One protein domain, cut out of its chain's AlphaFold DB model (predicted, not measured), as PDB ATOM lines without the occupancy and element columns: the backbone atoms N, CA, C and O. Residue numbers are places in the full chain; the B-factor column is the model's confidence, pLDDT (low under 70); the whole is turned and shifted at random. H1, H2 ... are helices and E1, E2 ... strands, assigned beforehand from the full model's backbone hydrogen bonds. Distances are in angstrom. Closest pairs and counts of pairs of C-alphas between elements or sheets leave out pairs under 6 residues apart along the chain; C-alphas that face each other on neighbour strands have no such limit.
ATOM      1  N   LYS A   4     164.190 248.461 230.016       90.50
ATOM      2  CA  LYS A   4     163.866 249.282 228.856       90.50
ATOM      3  C   LYS A   4     164.167 250.735 229.189       90.50
ATOM      4  O   LYS A   4     163.586 251.291 230.119       90.50
ATOM      5  N   GLN A   5     165.072 251.354 228.437       93.31
ATOM      6  CA  GLN A   5     165.335 252.783 228.579       93.31
ATOM      7  C   GLN A   5     164.087 253.573 228.175       93.31
ATOM      8  O   GLN A   5     163.546 253.373 227.087       93.31
ATOM      9  N   VAL A   6     163.624 254.439 229.075       93.38
ATOM     10  CA  VAL A   6     162.472 255.319 228.855       93.38
ATOM     11  C   VAL A   6     162.961 256.645 228.312       93.38
ATOM     12  O   VAL A   6     162.542 257.076 227.239       93.38
ATOM     13  N   LYS A   7     163.869 257.287 229.049       93.06
ATOM     14  CA  LYS A   7     164.418 258.578 228.668       93.06
ATOM     15  C   LYS A   7     165.742 258.823 229.364       93.06
ATOM     16  O   LYS A   7     165.929 258.445 230.515       93.06
ATOM     17  N   LYS A   8     166.633 259.494 228.646       93.75
ATOM     18  CA  LYS A   8     167.873 260.039 229.178       93.75
ATOM     19  C   LYS A   8     167.836 261.548 228.980       93.75
ATOM     20  O   LYS A   8     167.539 261.990 227.869       93.75
ATOM     21  N   TYR A   9     168.020 262.315 230.045       93.50
ATOM     22  CA  TYR A   9     167.882 263.769 230.018       93.50
ATOM     23  C   TYR A   9     168.654 264.419 231.164       93.50
ATOM     24  O   TYR A   9     168.927 263.774 232.171       93.50
ATOM     25  N   GLU A  10     168.974 265.701 231.023       92.44
ATOM     26  CA  GLU A  10     169.583 266.488 232.095       92.44
ATOM     27  C   GLU A  10     168.523 267.301 232.848       92.44
ATOM     28  O   GLU A  10     167.607 267.864 232.243       92.44
ATOM     29  N   GLN A  11     168.641 267.363 234.174       88.38
ATOM     30  CA  GLN A  11     167.778 268.157 235.052       88.38
ATOM     31  C   GLN A  11     168.590 268.638 236.253       88.38
ATOM     32  O   GLN A  11     169.417 267.895 236.767       88.38
ATOM     33  N   ASP A  12     168.391 269.880 236.698       86.75
ATOM     34  CA  ASP A  12     169.080 270.433 237.878       86.75
ATOM     35  C   ASP A  12     170.625 270.327 237.832       86.75
ATOM     36  O   ASP A  12     171.280 270.371 238.866       86.75
ATOM     37  N   GLY A  13     171.219 270.205 236.635       89.06
ATOM     38  CA  GLY A  13     172.667 270.033 236.443       89.06
ATOM     39  C   GLY A  13     173.177 268.587 236.491       89.06
ATOM     40  O   GLY A  13     174.387 268.397 236.438       89.06
ATOM     41  N   HIS A  14     172.285 267.593 236.554       90.56
ATOM     42  CA  HIS A  14     172.625 266.168 236.576       90.56
ATOM     43  C   HIS A  14     172.044 265.418 235.382       90.56
ATOM     44  O   HIS A  14     170.927 265.703 234.937       90.56
ATOM     45  N   GLU A  15     172.762 264.403 234.907       93.62
ATOM     46  CA  GLU A  15     172.293 263.509 233.849       93.62
ATOM     47  C   GLU A  15     171.475 262.355 234.444       93.62
ATOM     48  O   GLU A  15     172.017 261.464 235.096       93.62
ATOM     49  N   TYR A  16     170.169 262.332 234.188       93.06
ATOM     50  CA  TYR A  16     169.269 261.260 234.601       93.06
ATOM     51  C   TYR A  16     169.057 260.261 233.461       93.06
ATOM     52  O   TYR A  16     168.593 260.615 232.374       93.06
ATOM     53  N   ASP A  17     169.328 258.987 233.728       94.31
ATOM     54  CA  ASP A  17     168.957 257.867 232.862       94.31
ATOM     55  C   ASP A  17     167.852 257.057 233.537       94.31
ATOM     56  O   ASP A  17     168.069 256.367 234.537       94.31
ATOM     57  N   VAL A  18     166.647 257.179 232.987       94.00
ATOM     58  CA  VAL A  18     165.439 256.552 233.505       94.00
ATOM     59  C   VAL A  18     165.088 255.351 232.646       94.00
ATOM     60  O   VAL A  18     164.860 255.443 231.435       94.00
ATOM     61  N   ARG A  19     164.988 254.202 233.304       94.31
ATOM     62  CA  ARG A  19     164.670 252.909 232.706       94.31
ATOM     63  C   ARG A  19     163.542 252.256 233.486       94.31
ATOM     64  O   ARG A  19     163.366 252.517 234.670       94.31
ATOM     65  N   VAL A  20     162.784 251.389 232.838       93.31
ATOM     66  CA  VAL A  20     161.722 250.607 233.476       93.31
ATOM     67  C   VAL A  20     162.031 249.130 233.289       93.31
ATOM     68  O   VAL A  20     162.407 248.702 232.197       93.31
ATOM     69  N   GLY A  21     161.935 248.367 234.374       91.31
ATOM     70  CA  GLY A  21     162.081 246.918 234.361       91.31
ATOM     71  C   GLY A  21     160.770 246.206 234.044       91.31
ATOM     72  O   GLY A  21     159.689 246.741 234.284       91.31
ATOM     73  N   ASP A  22     160.869 244.966 233.561       88.94
ATOM     74  CA  ASP A  22     159.707 244.087 233.320       88.94
ATOM     75  C   ASP A  22     158.879 243.804 234.592       88.94
ATOM     76  O   ASP A  22     157.754 243.325 234.522       88.94
ATOM     77  N   ASP A  23     159.430 244.096 235.772       88.31
ATOM     78  CA  ASP A  23     158.754 244.010 237.065       88.31
ATOM     79  C   ASP A  23     157.922 245.262 237.408       88.31
ATOM     80  O   ASP A  23     157.406 245.372 238.521       88.31
ATOM     81  N   GLY A  24     157.799 246.211 236.474       88.00
ATOM     82  CA  GLY A  24     157.053 247.460 236.649       88.00
ATOM     83  C   GLY A  24     157.768 248.487 237.530       88.00
ATOM     84  O   GLY A  24     157.158 249.454 237.986       88.00
ATOM     85  N   MET A  25     159.058 248.280 237.797       91.88
ATOM     86  CA  MET A  25     159.859 249.141 238.659       91.88
ATOM     87  C   MET A  25     160.671 250.134 237.834       91.88
ATOM     88  O   MET A  25     161.168 249.809 236.755       91.88
ATOM     89  N   VAL A  26     160.844 251.348 238.356       93.31
ATOM     90  CA  VAL A  26     161.651 252.386 237.708       93.31
ATOM     91  C   VAL A  26     163.076 252.313 238.236       93.31
ATOM     92  O   VAL A  26     163.308 252.253 239.438       93.31
ATOM     93  N   HIS A  27     164.037 252.323 237.331       94.25
ATOM     94  CA  HIS A  27     165.462 252.366 237.607       94.25
ATOM     95  C   HIS A  27     165.998 253.713 237.140       94.25
ATOM     96  O   HIS A  27     165.864 254.050 235.967       94.25
ATOM     97  N   VAL A  28     166.590 254.478 238.051       93.25
ATOM     98  CA  VAL A  28     167.121 255.814 237.762       93.25
ATOM     99  C   VAL A  28     168.602 255.829 238.087       93.25
ATOM    100  O   VAL A  28     168.970 255.625 239.242       93.25
ATOM    101  N   ALA A  29     169.444 256.046 237.083       93.12
ATOM    102  CA  ALA A  29     170.854 256.365 237.274       93.12
ATOM    103  C   ALA A  29     171.052 257.879 237.159       93.12
ATOM    104  O   ALA A  29     170.369 258.528 236.367       93.12
ATOM    105  N   VAL A  30     171.977 258.422 237.948       92.69
ATOM    106  CA  VAL A  30     172.322 259.849 237.964       92.69
ATOM    107  C   VAL A  30     173.816 259.975 237.709       92.69
ATOM    108  O   VAL A  30     174.591 259.247 238.328       92.69
ATOM    109  N   ASP A  31     174.206 260.825 236.763       91.19
ATOM    110  CA  ASP A  31     175.597 261.089 236.358       91.19
ATOM    111  C   ASP A  31     176.400 259.818 236.027       91.19
ATOM    112  O   ASP A  31     177.587 259.693 236.328       91.19
ATOM    113  N   GLY A  32     175.731 258.826 235.432       87.12
ATOM    114  CA  GLY A  32     176.334 257.530 235.104       87.12
ATOM    115  C   GLY A  32     176.619 256.621 236.308       87.12
ATOM    116  O   GLY A  32     177.279 255.596 236.140       87.12
ATOM    117  N   GLY A  33     176.130 256.970 237.501       87.88
ATOM    118  CA  GLY A  33     176.227 256.148 238.706       87.88
ATOM    119  C   GLY A  33     175.339 254.899 238.687       87.88
ATOM    120  O   GLY A  33     174.624 254.612 237.722       87.88
ATOM    121  N   ASP A  34     175.364 254.147 239.789       88.50
ATOM    122  CA  ASP A  34     174.549 252.942 239.934       88.50
ATOM    123  C   ASP A  34     173.043 253.264 239.905       88.50
ATOM    124  O   ASP A  34     172.577 254.134 240.649       88.50
ATOM    125  N   PRO A  35     172.243 252.550 239.090       90.62
ATOM    126  CA  PRO A  35     170.815 252.804 238.995       90.62
ATOM    127  C   PRO A  35     170.097 252.436 240.297       90.62
ATOM    128  O   PRO A  35     170.072 251.275 240.716       90.62
ATOM    129  N   ALA A  36     169.422 253.412 240.897       93.06
ATOM    130  CA  ALA A  36     168.557 253.201 242.043       93.06
ATOM    131  C   ALA A  36     167.176 252.716 241.592       93.06
ATOM    132  O   ALA A  36     166.543 253.282 240.699       93.06
ATOM    133  N   LYS A  37     166.690 251.661 242.244       93.88
ATOM    134  CA  LYS A  37     165.370 251.082 241.991       93.88
ATOM    135  C   LYS A  37     164.305 251.798 242.822       93.88
ATOM    136  O   LYS A  37     164.461 251.941 244.035       93.88
ATOM    137  N   GLY A  38     163.209 252.193 242.186       93.44
ATOM    138  CA  GLY A  38     162.110 252.931 242.796       93.44
ATOM    139  C   GLY A  38     160.738 252.580 242.221       93.44
ATOM    140  O   GLY A  38     160.607 251.937 241.181       93.44
ATOM    141  N   TYR A  39     159.707 253.004 242.942       92.31
ATOM    142  CA  TYR A  39     158.302 252.853 242.574       92.31
ATOM    143  C   TYR A  39     157.787 254.162 241.986       92.31
ATOM    144  O   TYR A  39     157.911 255.204 242.631       92.31
ATOM    145  N   TYR A  40     157.176 254.118 240.805       91.69
ATOM    146  CA  TYR A  40     156.473 255.277 240.257       91.69
ATOM    147  C   TYR A  40     155.102 255.428 240.920       91.69
ATOM    148  O   TYR A  40     154.284 254.512 240.904       91.69
ATOM    149  N   MET A  41     154.852 256.597 241.501       88.44
ATOM    150  CA  MET A  41     153.595 256.979 242.133       88.44
ATOM    151  C   MET A  41     153.155 258.333 241.579       88.44
ATOM    152  O   MET A  41     153.522 259.377 242.113       88.44
ATOM    153  N   SER A  42     152.372 258.303 240.496       83.69
ATOM    154  CA  SER A  42     151.653 259.467 239.954       83.69
ATOM    155  C   SER A  42     152.521 260.728 239.798       83.69
ATOM    156  O   SER A  42     152.173 261.803 240.283       83.69
ATOM    157  N   GLY A  43     153.680 260.588 239.154       84.56
ATOM    158  CA  GLY A  43     154.601 261.693 238.872       84.56
ATOM    159  C   GLY A  43     155.754 261.866 239.868       84.56
ATOM    160  O   GLY A  43     156.531 262.815 239.768       84.56
ATOM    161  N   THR A  44     155.875 260.965 240.843       90.19
ATOM    162  CA  THR A  44     157.021 260.904 241.761       90.19
ATOM    163  C   THR A  44     157.565 259.485 241.802       90.19
ATOM    164  O   THR A  44     156.802 258.534 241.961       90.19
ATOM    165  N   VAL A  45     158.881 259.323 241.701       92.31
ATOM    166  CA  VAL A  45     159.545 258.035 241.923       92.31
ATOM    167  C   VAL A  45     160.034 257.969 243.361       92.31
ATOM    168  O   VAL A  45     160.755 258.851 243.820       92.31
ATOM    169  N   ARG A  46     159.639 256.919 244.082       93.62
ATOM    170  CA  ARG A  46     160.031 256.683 245.472       93.62
ATOM    171  C   ARG A  46     161.043 255.547 245.559       93.62
ATOM    172  O   ARG A  46     160.745 254.420 245.170       93.62
ATOM    173  N   PHE A  47     162.219 255.835 246.098       93.62
ATOM    174  CA  PHE A  47     163.349 254.919 246.220       93.62
ATOM    175  C   PHE A  47     163.419 254.331 247.635       93.62
ATOM    176  O   PHE A  47     163.725 255.056 248.584       93.62
ATOM    177  N   PRO A  48     163.208 253.015 247.819       90.38
ATOM    178  CA  PRO A  48     163.291 252.378 249.137       90.38
ATOM    179  C   PRO A  48     164.697 252.415 249.733       90.38
ATOM    180  O   PRO A  48     164.853 252.495 250.946       90.38
ATOM    181  N   LYS A  49     165.718 252.342 248.872       88.81
ATOM    182  CA  LYS A  49     167.135 252.377 249.260       88.81
ATOM    183  C   LYS A  49     167.760 253.772 249.171       88.81
ATOM    184  O   LYS A  49     168.962 253.889 249.370       88.81
ATOM    185  N   ALA A  50     166.944 254.798 248.907       88.25
ATOM    186  CA  ALA A  50     167.375 256.128 248.490       88.25
ATOM    187  C   ALA A  50     168.237 256.123 247.209       88.25
ATOM    188  O   ALA A  50     168.783 255.105 246.787       88.25
ATOM    189  N   ILE A  51     168.316 257.282 246.571       91.12
ATOM    190  CA  ILE A  51     169.270 257.593 245.510       91.12
ATOM    191  C   ILE A  51     170.206 258.686 246.021       91.12
ATOM    192  O   ILE A  51     169.786 259.543 246.800       91.12
ATOM    193  N   VAL A  52     171.480 258.632 245.643       89.12
ATOM    194  CA  VAL A  52     172.470 259.634 246.049       89.12
ATOM    195  C   VAL A  52     172.599 260.662 244.934       89.12
ATOM    196  O   VAL A  52     172.971 260.308 243.823       89.12
ATOM    197  N   ILE A  53     172.289 261.919 245.242       88.50
ATOM    198  CA  ILE A  53     172.422 263.064 244.330       88.50
ATOM    199  C   ILE A  53     173.167 264.148 245.112       88.50
ATOM    200  O   ILE A  53     172.762 264.466 246.231       88.50
ATOM    201  N   ASP A  54     174.305 264.630 244.606       86.88
ATOM    202  CA  ASP A  54     175.213 265.546 245.328       86.88
ATOM    203  C   ASP A  54     175.589 265.089 246.751       86.88
ATOM    204  O   ASP A  54     175.662 265.877 247.698       86.88
ATOM    205  N   GLY A  55     175.758 263.780 246.956       84.44
ATOM    206  CA  GLY A  55     176.050 263.228 248.285       84.44
ATOM    207  C   GLY A  55     174.880 263.298 249.277       84.44
ATOM    208  O   GLY A  55     175.055 262.970 250.452       84.44
ATOM    209  N   LYS A  56     173.679 263.686 248.833       88.50
ATOM    210  CA  LYS A  56     172.452 263.663 249.635       88.50
ATOM    211  C   LYS A  56     171.635 262.420 249.312       88.50
ATOM    212  O   LYS A  56     171.429 262.078 248.151       88.50
ATOM    213  N   TYR A  57     171.121 261.777 250.355       90.31
ATOM    214  CA  TYR A  57     170.202 260.651 250.226       90.31
ATOM    215  C   TYR A  57     168.790 261.163 249.944       90.31
ATOM    216  O   TYR A  57     168.128 261.725 250.816       90.31
ATOM    217  N   VAL A  58     168.324 260.946 248.723       91.69
ATOM    218  CA  VAL A  58     167.001 261.342 248.251       91.69
ATOM    219  C   VAL A  58     166.103 260.107 248.209       91.69
ATOM    220  O   VAL A  58     166.395 259.124 247.538       91.69
ATOM    221  N   MET A  59     164.993 260.129 248.946       92.19
ATOM    222  CA  MET A  59     164.032 259.013 248.967       92.19
ATOM    223  C   MET A  59     162.930 259.140 247.917       92.19
ATOM    224  O   MET A  59     162.276 258.153 247.592       92.19
ATOM    225  N   SER A  60     162.709 260.344 247.403       92.19
ATOM    226  CA  SER A  60     161.635 260.647 246.466       92.19
ATOM    227  C   SER A  60     162.143 261.675 245.472       92.19
ATOM    228  O   SER A  60     162.701 262.686 245.892       92.19
ATOM    229  N   LEU A  61     161.929 261.440 244.184       90.44
ATOM    230  CA  LEU A  61     162.339 262.357 243.129       90.44
ATOM    231  C   LEU A  61     161.185 262.576 242.157       90.44
ATOM    232  O   LEU A  61     160.542 261.620 241.716       90.44
ATOM    233  N   GLN A  62     160.931 263.836 241.821       90.25
ATOM    234  CA  GLN A  62     160.061 264.188 240.706       90.25
ATOM    235  C   GLN A  62     160.914 264.262 239.445       90.25
ATOM    236  O   GLN A  62     161.869 265.032 239.376       90.25
ATOM    237  N   LEU A  63     160.580 263.425 238.467       87.12
ATOM    238  CA  LEU A  63     161.286 263.348 237.195       87.12
ATOM    239  C   LEU A  63     160.495 264.129 236.143       87.12
ATOM    240  O   LEU A  63     159.283 263.959 236.026       87.12
ATOM    241  N   ALA A  64     161.155 264.957 235.337       87.50
ATOM    242  CA  ALA A  64     160.485 265.677 234.253       87.50
ATOM    243  C   ALA A  64     159.847 264.743 233.200       87.50
ATOM    244  O   ALA A  64     158.878 265.124 232.548       87.50
ATOM    245  N   CYS A  65     160.343 263.508 233.056       88.69
ATOM    246  CA  CYS A  65     159.835 262.513 232.103       88.69
ATOM    247  C   CYS A  65     158.703 261.622 232.656       88.69
ATOM    248  O   CYS A  65     158.570 260.457 232.275       88.69
ATOM    249  N   ASN A  66     157.899 262.143 233.588       88.25
ATOM    250  CA  ASN A  66     156.732 261.452 234.145       88.25
ATOM    251  C   ASN A  66     155.790 260.830 233.089       88.25
ATOM    252  O   ASN A  66     155.467 259.648 233.236       88.25
ATOM    253  N   PRO A  67     155.360 261.547 232.024       89.94
ATOM    254  CA  PRO A  67     154.443 260.960 231.050       89.94
ATOM    255  C   PRO A  67     155.075 259.803 230.264       89.94
ATOM    256  O   PRO A  67     154.395 258.823 229.967       89.94
ATOM    257  N   GLU A  68     156.376 259.852 229.974       92.19
ATOM    258  CA  GLU A  68     157.086 258.755 229.311       92.19
ATOM    259  C   GLU A  68     157.219 257.520 230.210       92.19
ATOM    260  O   GLU A  68     157.062 256.397 229.728       92.19
ATOM    261  N   ILE A  69     157.468 257.709 231.512       90.44
ATOM    262  CA  ILE A  69     157.505 256.610 232.491       90.44
ATOM    263  C   ILE A  69     156.135 255.937 232.568       90.44
ATOM    264  O   ILE A  69     156.040 254.712 232.507       90.44
ATOM    265  N   GLU A  70     155.071 256.730 232.668       90.69
ATOM    266  CA  GLU A  70     153.706 256.220 232.733       90.69
ATOM    267  C   GLU A  70     153.312 255.466 231.457       90.69
ATOM    268  O   GLU A  70     152.761 254.367 231.533       90.69
ATOM    269  N   ALA A  71     153.647 256.003 230.281       90.44
ATOM    270  CA  ALA A  71     153.412 255.335 229.005       90.44
ATOM    271  C   ALA A  71     154.186 254.010 228.892       90.44
ATOM    272  O   ALA A  71     153.641 253.010 228.411       90.44
ATOM    273  N   ALA A  72     155.437 253.977 229.364       89.62
ATOM    274  CA  ALA A  72     156.256 252.770 229.380       89.62
ATOM    275  C   ALA A  72     155.674 251.696 230.310       89.62
ATOM    276  O   ALA A  72     155.529 250.551 229.888       89.62
ATOM    277  N   LEU A  73     155.282 252.074 231.531       87.62
ATOM    278  CA  LEU A  73     154.651 251.174 232.501       87.62
ATOM    279  C   LEU A  73     153.297 250.650 232.010       87.62
ATOM    280  O   LEU A  73     153.002 249.469 232.171       87.62
ATOM    281  N   ASN A  74     152.478 251.498 231.384       87.69
ATOM    282  CA  ASN A  74     151.197 251.071 230.816       87.69
ATOM    283  C   ASN A  74     151.366 250.138 229.613       87.69
ATOM    284  O   ASN A  74     150.541 249.255 229.431       87.69
ATOM    285  N   SER A  75     152.436 250.289 228.826       85.19
ATOM    286  CA  SER A  75     152.739 249.376 227.711       85.19
ATOM    287  C   SER A  75     153.247 248.000 228.164       85.19
ATOM    288  O   SER A  75     153.405 247.113 227.329       85.19
ATOM    289  N   MET A  76     153.573 247.839 229.451       76.06
ATOM    290  CA  MET A  76     154.030 246.579 230.052       76.06
ATOM    291  C   MET A  76     152.913 245.813 230.776       76.06
ATOM    292  O   MET A  76     153.154 244.694 231.228       76.06
TER     293      MET A  76
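AT A GLANCE: This is residues 4 to 76 of the 77 residues of an uncharacterized protein of Lactobacillus selangorensis (UniProt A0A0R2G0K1). One antiparallel sheet of six strands, strongly twisted and curving from edge to edge into an open trough, with the single helix H1 over one face, along E2 and close to E1. The printed part has 73 residues with E1, E2, E3, E4, E5, E6 and H1 in chain order, and the strands stand in that same order across the sheet, a meander, each the antiparallel neighbour of the one before. The class is mostly strand; the whole is compact, with a radius of gyration of the C-alphas of 11.0 A and spans of 34 by 23 by 19 A.

IN THESE COORDINATES: E1, residues 4 to 11, begins at C-alpha 4 (163.866, 249.282, 228.856) and is 20.2 A long. E2, residues 14 to 21, is 22.1 A long. E3 is residues 26 to 30 and E4 residues 36 to 41. E5, residues 44 to 53, 15.8 A long, bends by 112 degrees at residue 49. E6 is residues 56 to 61. H1, residues 66 to 74, 12.2 A long, ends at C-alpha 74 (151.197, 251.071, 230.816).

HOW THE PARTS SIT: The strands form five hairpins in a row. N 9 and O 16 of E1 and E2 are 2.9 A apart, N 27 and O 19 of E3 and E2 2.8 A, N 28 and O 36 of E3 and E4 2.9 A, N 46 and O 39 of E5 and E4 2.8 A, and N 51 and O 58 of E5 and E6 2.8 A, within hydrogen-bond range. E4 is staggered: residues 36 to 38 pair with E3, 39 to 41 with E5. The edge strands E1 and E6 are apart. H1 is on the sheet at a height of 7.3 A, only just over E2 with 3 of its C-alphas, and runs along the strands, at 12 degrees to E2 on the local plane. Its closest C-alphas to E1 are those of Ile 69 and Val 6, 6.3 A apart. In H1 every O i to N i+4 pair is within hydrogen-bond range.

THE WHOLE: The C-alphas of Gly 55 and Ser 75 are the two farthest apart, 34.0 A. The printed part has no cut, and its six links are tight. The mean pLDDT of the printed part is 90.3, and no printed residue is under 70.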